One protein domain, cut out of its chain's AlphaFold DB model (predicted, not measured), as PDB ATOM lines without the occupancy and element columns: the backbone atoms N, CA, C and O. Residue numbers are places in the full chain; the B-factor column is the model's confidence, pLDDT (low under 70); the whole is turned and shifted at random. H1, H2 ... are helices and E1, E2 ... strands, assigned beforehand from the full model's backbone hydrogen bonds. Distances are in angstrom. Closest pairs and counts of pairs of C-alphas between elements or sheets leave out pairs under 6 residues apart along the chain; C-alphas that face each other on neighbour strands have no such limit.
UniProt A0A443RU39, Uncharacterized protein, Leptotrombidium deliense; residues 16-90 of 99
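This is residues 16 to 90 of the 99 residues of an uncharacterized protein of Leptotrombidium deliense (UniProt A0A443RU39). A small hairpin of two strands, E1 and E2, makes one end of a loose model, and two helices, H1 and H2, lie beyond it about perpendicular to each other. A long unnamed stretch, residues 16 to 36, makes the other end of the longest axis, and it leads back to the hairpin at E1. The printed part has 75 residues, with E1, E2, H1 and H2 in this order along the chain; the sheet has the order E1 - E2 and is antiparallel. The class is mixed, helices and strands, with under half of the residues in named elements. The whole is loose, with a radius of gyration of the C-alphas of 14.3 A and spans of 41 by 31 by 27 A.

E1, residues 37 to 41, and E2, residues 44 to 51, form a hairpin joined by a tight link of 2 residues. They are antiparallel neighbours, with 169 degrees between their directions. The C-alphas of Tyr 40 and Gln 45 face each other at 4.5 A. N 39 and O 46 are within hydrogen-bond range at 2.8 A, and N 37 and O 51 at 2.9 A. E2 bends by 61 degrees at residue 48. H1, residues 61 to 71, has 2 pairs of C-alphas within 8 A of E2, the closest being those of Tyr 51 and Glu 63, 6.2 A apart. H2, residues 84 to 89, and H1 only just touch, with 3 pairs of C-alphas within 8 A; the closest are those of Phe 64 and Lys 84, 6.8 A apart. The lines of H1 and H2 are about perpendicular, at 73 degrees. E1 is apart from H1 and from H2, and E2 is apart from H2. In H1 and H2 every O i to N i+4 pair is within hydrogen-bond range.

E1 begins with C-alpha 37 at (202.075, 482.042, 381.070) and measures 13.6 A from first to last C-alpha. E2 measures 14.9 A from C-alpha 44 to C-alpha 51. H1 begins with C-alpha 61 at (204.739, 477.747, 394.387) and measures 15.5 A. H2 is 8.7 A long and ends with C-alpha 89 at (211.004, 468.035, 387.452).

The two C-alphas farthest apart, those of Leu 22 and Gly 43, are 41.7 A apart. The printed part has no cut. The link from E2 to H1, 9 residues, is short, and the link from H1 to H2, 12 residues, is long. The mean pLDDT of the printed part is 80.5; residue 18, residues 20 to 27 and residues 75 to 79 are under 70.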
ATOM      1  N   SER A  16     206.869 463.253 370.043       78.19
ATOM      2  CA  SER A  16     206.879 461.788 369.954       78.19
ATOM      3  C   SER A  16     205.761 461.136 370.770       78.19
ATOM      4  O   SER A  16     205.246 460.104 370.347       78.19
ATOM      5  N   ALA A  17     205.327 461.750 371.878       73.31
ATOM      6  CA  ALA A  17     204.220 461.240 372.686       73.31
ATOM      7  C   ALA A  17     202.884 461.276 371.939       73.31
ATOM      8  O   ALA A  17     202.064 460.387 372.120       73.31
ATOM      9  N   LEU A  18     202.687 462.246 371.042       69.62
ATOM     10  CA  LEU A  18     201.468 462.353 370.232       69.62
ATOM     11  C   LEU A  18     201.386 461.320 369.103       69.62
ATOM     12  O   LEU A  18     200.301 461.059 368.593       69.62
ATOM     13  N   LYS A  19     202.522 460.758 368.679       71.19
ATOM     14  CA  LYS A  19     202.595 459.828 367.542       71.19
ATOM     15  C   LYS A  19     202.392 458.366 367.937       71.19
ATOM     16  O   LYS A  19     202.643 457.494 367.111       71.19
ATOM     17  N   ASP A  20     201.972 458.109 369.177       56.78
ATOM     18  CA  ASP A  20     201.714 456.762 369.698       56.78
ATOM     19  C   ASP A  20     202.909 455.810 369.491       56.78
ATOM     20  O   ASP A  20     202.772 454.605 369.268       56.78
ATOM     21  N   SER A  21     204.136 456.348 369.546       56.72
ATOM     22  CA  SER A  21     205.327 455.506 369.521       56.72
ATOM     23  C   SER A  21     205.333 454.685 370.807       56.72
ATOM     24  O   SER A  21     205.448 455.268 371.888       56.72
ATOM     25  N   LEU A  22     205.188 453.362 370.675       52.88
ATOM     26  CA  LEU A  22     205.261 452.354 371.739       52.88
ATOM     27  C   LEU A  22     206.354 452.714 372.764       52.88
ATOM     28  O   LEU A  22     207.528 452.421 372.556       52.88
ATOM     29  N   GLY A  23     205.972 453.400 373.847       57.34
ATOM     30  CA  GLY A  23     206.889 453.839 374.904       57.34
ATOM     31  C   GLY A  23     206.719 455.278 375.407       57.34
ATOM     32  O   GLY A  23     207.135 455.553 376.531       57.34
ATOM     33  N   HIS A  24     206.091 456.190 374.653       57.59
ATOM     34  CA  HIS A  24     205.863 457.562 375.129       57.59
ATOM     35  C   HIS A  24     204.467 457.730 375.737       57.59
ATOM     36  O   HIS A  24     203.452 457.457 375.110       57.59
ATOM     37  N   ASN A  25     204.425 458.193 376.987       61.97
ATOM     38  CA  ASN A  25     203.187 458.422 377.723       61.97
ATOM     39  C   ASN A  25     202.700 459.865 377.505       61.97
ATOM     40  O   ASN A  25     203.367 460.805 377.930       61.97
ATOM     41  N   ILE A  26     201.517 460.030 376.908       61.88
ATOM     42  CA  ILE A  26     200.847 461.329 376.697       61.88
ATOM     43  C   ILE A  26     200.478 462.073 377.993       61.88
ATOM     44  O   ILE A  26     200.169 463.258 377.957       61.88
ATOM     45  N   PHE A  27     200.539 461.402 379.143       67.94
ATOM     46  CA  PHE A  27     200.341 461.980 380.474       67.94
ATOM     47  C   PHE A  27     201.655 462.401 381.155       67.94
ATOM     48  O   PHE A  27     201.679 462.720 382.350       67.94
ATOM     49  N   HIS A  28     202.772 462.375 380.423       72.69
ATOM     50  CA  HIS A  28     204.038 462.929 380.879       72.69
ATOM     51  C   HIS A  28     204.169 464.376 380.413       72.69
ATOM     52  O   HIS A  28     204.480 464.652 379.255       72.69
ATOM     53  N   PHE A  29     203.905 465.299 381.333       78.25
ATOM     54  CA  PHE A  29     203.954 466.719 381.048       78.25
ATOM     55  C   PHE A  29     205.336 467.280 381.346       78.25
ATOM     56  O   PHE A  29     205.872 467.151 382.449       78.25
ATOM     57  N   HIS A  30     205.880 467.982 380.367       81.81
ATOM     58  CA  HIS A  30     207.124 468.714 380.492       81.81
ATOM     59  C   HIS A  30     206.819 470.194 380.706       81.81
ATOM     60  O   HIS A  30     205.915 470.758 380.100       81.81
ATOM     61  N   HIS A  31     207.576 470.848 381.582       83.12
ATOM     62  CA  HIS A  31     207.432 472.290 381.791       83.12
ATOM     63  C   HIS A  31     208.313 473.114 380.837       83.12
ATOM     64  O   HIS A  31     208.167 474.329 380.812       83.12
ATOM     65  N   TYR A  32     209.252 472.482 380.112       85.75
ATOM     66  CA  TYR A  32     210.185 473.089 379.139       85.75
ATOM     67  C   TYR A  32     210.808 474.432 379.564       85.75
ATOM     68  O   TYR A  32     211.087 475.292 378.735       85.75
ATOM     69  N   ASN A  33     211.014 474.620 380.870       84.38
ATOM     70  CA  ASN A  33     211.465 475.878 381.470       84.38
ATOM     71  C   ASN A  33     210.668 477.125 381.019       84.38
ATOM     72  O   ASN A  33     211.253 478.178 380.761       84.38
ATOM     73  N   ILE A  34     209.334 477.017 380.911       86.06
ATOM     74  CA  ILE A  34     208.486 478.166 380.568       86.06
ATOM     75  C   ILE A  34     208.767 479.359 381.490       86.06
ATOM     76  O   ILE A  34     208.808 479.221 382.710       86.06
ATOM     77  N   SER A  35     208.938 480.544 380.904       87.75
ATOM     78  CA  SER A  35     209.250 481.759 381.667       87.75
ATOM     79  C   SER A  35     208.007 482.558 382.056       87.75
ATOM     80  O   SER A  35     208.002 483.230 383.085       87.75
ATOM     81  N   PHE A  36     206.950 482.509 381.238       88.88
ATOM     82  CA  PHE A  36     205.704 483.226 381.486       88.88
ATOM     83  C   PHE A  36     204.498 482.474 380.913       88.88
ATOM     84  O   PHE A  36     204.590 481.863 379.850       88.88
ATOM     85  N   ILE A  37     203.351 482.538 381.594       89.12
ATOM     86  CA  ILE A  37     202.075 482.042 381.070       89.12
ATOM     87  C   ILE A  37     200.897 482.877 381.588       89.12
ATOM     88  O   ILE A  37     200.758 483.145 382.784       89.12
ATOM     89  N   ALA A  38     200.049 483.304 380.654       89.56
ATOM     90  CA  ALA A  38     198.783 483.981 380.900       89.56
ATOM     91  C   ALA A  38     197.812 483.687 379.749       89.56
ATOM     92  O   ALA A  38     198.219 483.474 378.609       89.56
ATOM     93  N   CYS A  39     196.527 483.685 380.061       86.25
ATOM     94  CA  CYS A  39     195.420 483.589 379.125       86.25
ATOM     95  C   CYS A  39     194.732 484.955 379.038       86.25
ATOM     96  O   CYS A  39     194.618 485.647 380.043       86.25
ATOM     97  N   TYR A  40     194.254 485.342 377.859       87.94
ATOM     98  CA  TYR A  40     193.430 486.536 377.693       87.94
ATOM     99  C   TYR A  40     192.035 486.111 377.251       87.94
ATOM    100  O   TYR A  40     191.876 485.471 376.214       87.94
ATOM    101  N   VAL A  41     191.025 486.474 378.033       84.38
ATOM    102  CA  VAL A  41     189.615 486.206 377.742       84.38
ATOM    103  C   VAL A  41     188.939 487.548 377.506       84.38
ATOM    104  O   VAL A  41     188.850 488.363 378.419       84.38
ATOM    105  N   ASN A  42     188.500 487.803 376.269       87.88
ATOM    106  CA  ASN A  42     187.885 489.076 375.861       87.88
ATOM    107  C   ASN A  42     188.731 490.313 376.233       87.88
ATOM    108  O   ASN A  42     188.207 491.314 376.714       87.88
ATOM    109  N   GLY A  43     190.055 490.225 376.062       88.62
ATOM    110  CA  GLY A  43     190.996 491.299 376.404       88.62
ATOM    111  C   GLY A  43     191.372 491.386 377.889       88.62
ATOM    112  O   GLY A  43     192.271 492.143 378.240       88.62
ATOM    113  N   VAL A  44     190.753 490.583 378.761       88.31
ATOM    114  CA  VAL A  44     191.076 490.525 380.193       88.31
ATOM    115  C   VAL A  44     192.062 489.393 380.469       88.31
ATOM    116  O   VAL A  44     191.836 488.252 380.069       88.31
ATOM    117  N   GLN A  45     193.151 489.696 381.174       86.88
ATOM    118  CA  GLN A  45     194.186 488.718 381.513       86.88
ATOM    119  C   GLN A  45     193.784 487.825 382.698       86.88
ATOM    120  O   GLN A  45     193.366 488.310 383.750       86.88
ATOM    121  N   PHE A  46     194.022 486.523 382.558       83.50
ATOM    122  CA  PHE A  46     193.866 485.492 383.575       83.50
ATOM    123  C   PHE A  46     195.095 484.567 383.607       83.50
ATOM    124  O   PHE A  46     195.461 484.005 382.578       83.50
ATOM    125  N   PRO A  47     195.734 484.346 384.766       84.94
ATOM    126  CA  PRO A  47     195.488 485.002 386.053       84.94
ATOM    127  C   PRO A  47     195.777 486.515 386.016       84.94
ATOM    128  O   PRO A  47     196.530 486.998 385.169       84.94
ATOM    129  N   SER A  48     195.226 487.258 386.984       86.19
ATOM    130  CA  SER A  48     195.454 488.707 387.129       86.19
ATOM    131  C   SER A  48     196.941 489.061 387.220       86.19
ATOM    132  O   SER A  48     197.395 490.040 386.632       86.19
ATOM    133  N   LYS A  49     197.728 488.219 387.899       89.25
ATOM    134  CA  LYS A  49     199.190 488.271 387.890       89.25
ATOM    135  C   LYS A  49     199.737 487.088 387.102       89.25
ATOM    136  O   LYS A  49     199.629 485.960 387.578       89.25
ATOM    137  N   VAL A  50     200.378 487.374 385.967       89.88
ATOM    138  CA  VAL A  50     201.024 486.394 385.075       89.88
ATOM    139  C   VAL A  50     201.831 485.377 385.876       89.88
ATOM    140  O   VAL A  50     202.573 485.746 386.798       89.88
ATOM    141  N   TYR A  51     201.689 484.102 385.532       90.50
ATOM    142  CA  TYR A  51     202.515 483.035 386.081       90.50
ATOM    143  C   TYR A  51     203.923 483.126 385.496       90.50
ATOM    144  O   TYR A  51     204.079 483.268 384.290       90.50
ATOM    145  N   GLN A  52     204.936 483.086 386.357       92.06
ATOM    146  CA  GLN A  52     206.350 483.257 386.008       92.06
ATOM    147  C   GLN A  52     207.177 482.309 386.884       92.06
ATOM    148  O   GLN A  52     207.832 482.751 387.833       92.06
ATOM    149  N   PRO A  53     207.066 480.992 386.650       90.06
ATOM    150  CA  PRO A  53     207.814 480.019 387.424       90.06
ATOM    151  C   PRO A  53     209.306 480.131 387.103       90.06
ATOM    152  O   PRO A  53     209.704 480.356 385.963       90.06
ATOM    153  N   ASN A  54     210.149 479.927 388.109       90.00
ATOM    154  CA  ASN A  54     211.579 479.728 387.921       90.00
ATOM    155  C   ASN A  54     211.943 478.331 388.428       90.00
ATOM    156  O   ASN A  54     212.099 478.116 389.633       90.00
ATOM    157  N   PHE A  55     212.038 477.376 387.505       87.00
ATOM    158  CA  PHE A  55     212.298 475.972 387.828       87.00
ATOM    159  C   PHE A  55     213.734 475.746 388.316       87.00
ATOM    160  O   PHE A  55     213.938 474.977 389.252       87.00
ATOM    161  N   GLU A  56     214.708 476.491 387.783       88.06
ATOM    162  CA  GLU A  56     216.117 476.435 388.205       88.06
ATOM    163  C   GLU A  56     216.290 476.807 389.684       88.06
ATOM    164  O   GLU A  56     216.954 476.109 390.449       88.06
ATOM    165  N   ARG A  57     215.628 477.886 390.116       89.38
ATOM    166  CA  ARG A  57     215.624 478.363 391.508       89.38
ATOM    167  C   ARG A  57     214.534 477.717 392.362       89.38
ATOM    168  O   ARG A  57     214.402 478.063 393.534       89.38
ATOM    169  N   LYS A  58     213.749 476.791 391.803       88.75
ATOM    170  CA  LYS A  58     212.624 476.108 392.466       88.75
ATOM    171  C   LYS A  58     211.531 477.058 392.991       88.75
ATOM    172  O   LYS A  58     210.844 476.757 393.973       88.75
ATOM    173  N   LEU A  59     211.351 478.202 392.332       89.75
ATOM    174  CA  LEU A  59     210.354 479.226 392.652       89.75
ATOM    175  C   LEU A  59     209.134 479.079 391.731       89.75
ATOM    176  O   LEU A  59     209.004 479.791 390.742       89.75
ATOM    177  N   CYS A  60     208.244 478.137 392.049       89.19
ATOM    178  CA  CYS A  60     207.023 477.872 391.270       89.19
ATOM    179  C   CYS A  60     205.783 477.603 392.151       89.19
ATOM    180  O   CYS A  60     204.841 476.935 391.727       89.19
ATOM    181  N   ASN A  61     205.801 478.050 393.415       89.81
ATOM    182  CA  ASN A  61     204.739 477.747 394.387       89.81
ATOM    183  C   ASN A  61     203.371 478.231 393.921       89.81
ATOM    184  O   ASN A  61     202.378 477.534 394.070       89.81
ATOM    185  N   ARG A  62     203.327 479.434 393.351       90.81
ATOM    186  CA  ARG A  62     202.081 480.071 392.940       90.81
ATOM    187  C   ARG A  62     201.453 479.340 391.753       90.81
ATOM    188  O   ARG A  62     200.236 479.234 391.673       90.81
ATOM    189  N   GLU A  63     202.285 478.858 390.841       89.31
ATOM    190  CA  GLU A  63     201.896 478.072 389.677       89.31
ATOM    191  C   GLU A  63     201.402 476.687 390.108       89.31
ATOM    192  O   GLU A  63     200.338 476.254 389.672       89.31
ATOM    193  N   PHE A  64     202.118 476.048 391.039       87.81
ATOM    194  CA  PHE A  64     201.716 474.781 391.646       87.81
ATOM    195  C   PHE A  64     200.373 474.911 392.377       87.81
ATOM    196  O   PHE A  64     199.434 474.189 392.070       87.81
ATOM    197  N   GLU A  65     200.220 475.891 393.270       88.12
ATOM    198  CA  GLU A  65     198.942 476.179 393.931       88.12
ATOM    199  C   GLU A  65     197.828 476.524 392.938       88.12
ATOM    200  O   GLU A  65     196.679 476.126 393.127       88.12
ATOM    201  N   GLY A  66     198.159 477.287 391.894       86.81
ATOM    202  CA  GLY A  66     197.240 477.673 390.831       86.81
ATOM    203  C   GLY A  66     196.645 476.468 390.110       86.81
ATOM    204  O   GLY A  66     195.457 476.487 389.799       86.81
ATOM    205  N   LEU A  67     197.430 475.404 389.917       86.00
ATOM    206  CA  LEU A  67     196.969 474.146 389.332       86.00
ATOM    207  C   LEU A  67     195.886 473.484 390.198       86.00
ATOM    208  O   LEU A  67     194.788 473.236 389.704       86.00
ATOM    209  N   PHE A  68     196.144 473.262 391.492       85.12
ATOM    210  CA  PHE A  68     195.160 472.630 392.389       85.12
ATOM    211  C   PHE A  68     193.919 473.498 392.584       85.12
ATOM    212  O   PHE A  68     192.798 472.999 392.477       85.12
ATOM    213  N   LYS A  69     194.098 474.814 392.768       84.50
ATOM    214  CA  LYS A  69     192.984 475.773 392.833       84.50
ATOM    215  C   LYS A  69     192.149 475.732 391.555       84.50
ATOM    216  O   LYS A  69     190.930 475.651 391.631       84.50
ATOM    217  N   GLY A  70     192.798 475.728 390.390       81.25
ATOM    218  CA  GLY A  70     192.132 475.617 389.095       81.25
ATOM    219  C   GLY A  70     191.322 474.331 388.967       81.25
ATOM    220  O   GLY A  70     190.228 474.354 388.409       81.25
ATOM    221  N   LEU A  71     191.816 473.231 389.536       83.44
ATOM    222  CA  LEU A  71     191.164 471.922 389.545       83.44
ATOM    223  C   LEU A  71     190.096 471.755 390.637       83.44
ATOM    224  O   LEU A  71     189.369 470.764 390.604       83.44
ATOM    225  N   ASN A  72     189.906 472.754 391.505       83.56
ATOM    226  CA  ASN A  72     189.072 472.690 392.712       83.56
ATOM    227  C   ASN A  72     189.512 471.580 393.680       83.56
ATOM    228  O   ASN A  72     188.677 470.910 394.282       83.56
ATOM    229  N   GLN A  73     190.820 471.372 393.810       80.75
ATOM    230  CA  GLN A  73     191.400 470.409 394.735       80.75
ATOM    231  C   GLN A  73     192.222 471.122 395.806       80.75
ATOM    232  O   GLN A  73     192.851 472.151 395.553       80.75
ATOM    233  N   ASN A  74     192.241 470.546 397.004       75.69
ATOM    234  CA  ASN A  74     193.175 470.952 398.044       75.69
ATOM    235  C   ASN A  74     194.483 470.185 397.864       75.69
ATOM    236  O   ASN A  74     194.460 468.979 397.658       75.69
ATOM    237  N   MET A  75     195.626 470.861 397.996       68.44
ATOM    238  CA  MET A  75     196.941 470.212 397.871       68.44
ATOM    239  C   MET A  75     197.149 469.070 398.879       68.44
ATOM    240  O   MET A  75     197.894 468.141 398.600       68.44
ATOM    241  N   SER A  76     196.509 469.144 400.050       66.75
ATOM    242  CA  SER A  76     196.612 468.139 401.115       66.75
ATOM    243  C   SER A  76     195.725 466.909 400.907       66.75
ATOM    244  O   SER A  76     195.961 465.898 401.554       66.75
ATOM    245  N   ASP A  77     194.702 467.011 400.058       63.44
ATOM    246  CA  ASP A  77     193.669 465.983 399.859       63.44
ATOM    247  C   ASP A  77     193.327 465.850 398.368       63.44
ATOM    248  O   ASP A  77     192.177 465.737 397.941       63.44
ATOM    249  N   SER A  78     194.353 466.008 397.535       66.81
ATOM    250  CA  SER A  78     194.203 465.949 396.092       66.81
ATOM    251  C   SER A  78     194.142 464.492 395.654       66.81
ATOM    252  O   SER A  78     194.995 463.684 396.015       66.81
ATOM    253  N   SER A  79     193.166 464.169 394.801       68.00
ATOM    254  CA  SER A  79     193.146 462.884 394.098       68.00
ATOM    255  C   SER A  79     194.284 462.756 393.077       68.00
ATOM    256  O   SER A  79     194.564 461.657 392.599       68.00
ATOM    257  N   MET A  80     194.951 463.861 392.730       70.06
ATOM    258  CA  MET A  80     196.136 463.842 391.889       70.06
ATOM    259  C   MET A  80     197.354 463.464 392.718       70.06
ATOM    260  O   MET A  80     197.754 464.171 393.641       70.06
ATOM    261  N   ASN A  81     198.023 462.389 392.313       73.69
ATOM    262  CA  ASN A  81     199.337 462.034 392.834       73.69
ATOM    263  C   ASN A  81     200.416 462.936 392.205       73.69
ATOM    264  O   ASN A  81     201.182 462.511 391.341       73.69
ATOM    265  N   LEU A  82     200.399 464.218 392.572       79.94
ATOM    266  CA  LEU A  82     201.324 465.235 392.090       79.94
ATOM    267  C   LEU A  82     201.879 466.028 393.272       79.94
ATOM    268  O   LEU A  82     201.181 466.835 393.878       79.94
ATOM    269  N   ASP A  83     203.161 465.843 393.569       83.38
ATOM    270  CA  ASP A  83     203.870 466.663 394.545       83.38
ATOM    271  C   ASP A  83     204.633 467.815 393.866       83.38
ATOM    272  O   ASP A  83     204.867 467.848 392.652       83.38
ATOM    273  N   LYS A  84     205.042 468.799 394.672       82.94
ATOM    274  CA  LYS A  84     205.789 469.963 394.176       82.94
ATOM    275  C   LYS A  84     207.115 469.555 393.526       82.94
ATOM    276  O   LYS A  84     207.572 470.216 392.596       82.94
ATOM    277  N   PHE A  85     207.745 468.490 394.014       84.44
ATOM    278  CA  PHE A  85     209.004 468.001 393.465       84.44
ATOM    279  C   PHE A  85     208.826 467.432 392.051       84.44
ATOM    280  O   PHE A  85     209.593 467.775 391.151       84.44
ATOM    281  N   SER A  86     207.780 466.640 391.825       81.69
ATOM    282  CA  SER A  86     207.418 466.118 390.507       81.69
ATOM    283  C   SER A  86     207.004 467.241 389.569       81.69
ATOM    284  O   SER A  86     207.414 467.246 388.414       81.69
ATOM    285  N   PHE A  87     206.271 468.241 390.065       83.75
ATOM    286  CA  PHE A  87     205.944 469.434 389.282       83.75
ATOM    287  C   PHE A  87     207.200 470.202 388.834       83.75
ATOM    288  O   PHE A  87     207.296 470.615 387.682       83.75
ATOM    289  N   LEU A  88     208.198 470.342 389.716       85.25
ATOM    290  CA  LEU A  88     209.476 470.991 389.402       85.25
ATOM    291  C   LEU A  88     210.317 470.229 388.374       85.25
ATOM    292  O   LEU A  88     211.094 470.852 387.657       85.25
ATOM    293  N   LYS A  89     210.208 468.899 388.334       80.62
ATOM    294  CA  LYS A  89     211.004 468.035 387.452       80.62
ATOM    295  C   LYS A  89     210.371 467.838 386.066       80.62
ATOM    296  O   LYS A  89     211.035 467.347 385.158       80.62
ATOM    297  N   GLY A  90     209.105 468.216 385.901       70.69
ATOM    298  CA  GLY A  90     208.269 467.746 384.798       70.69
ATOM    299  C   GLY A  90     207.494 466.533 385.279       70.69
ATOM    300  O   GLY A  90     208.062 465.490 385.603       70.69
TER     301      GLY A  90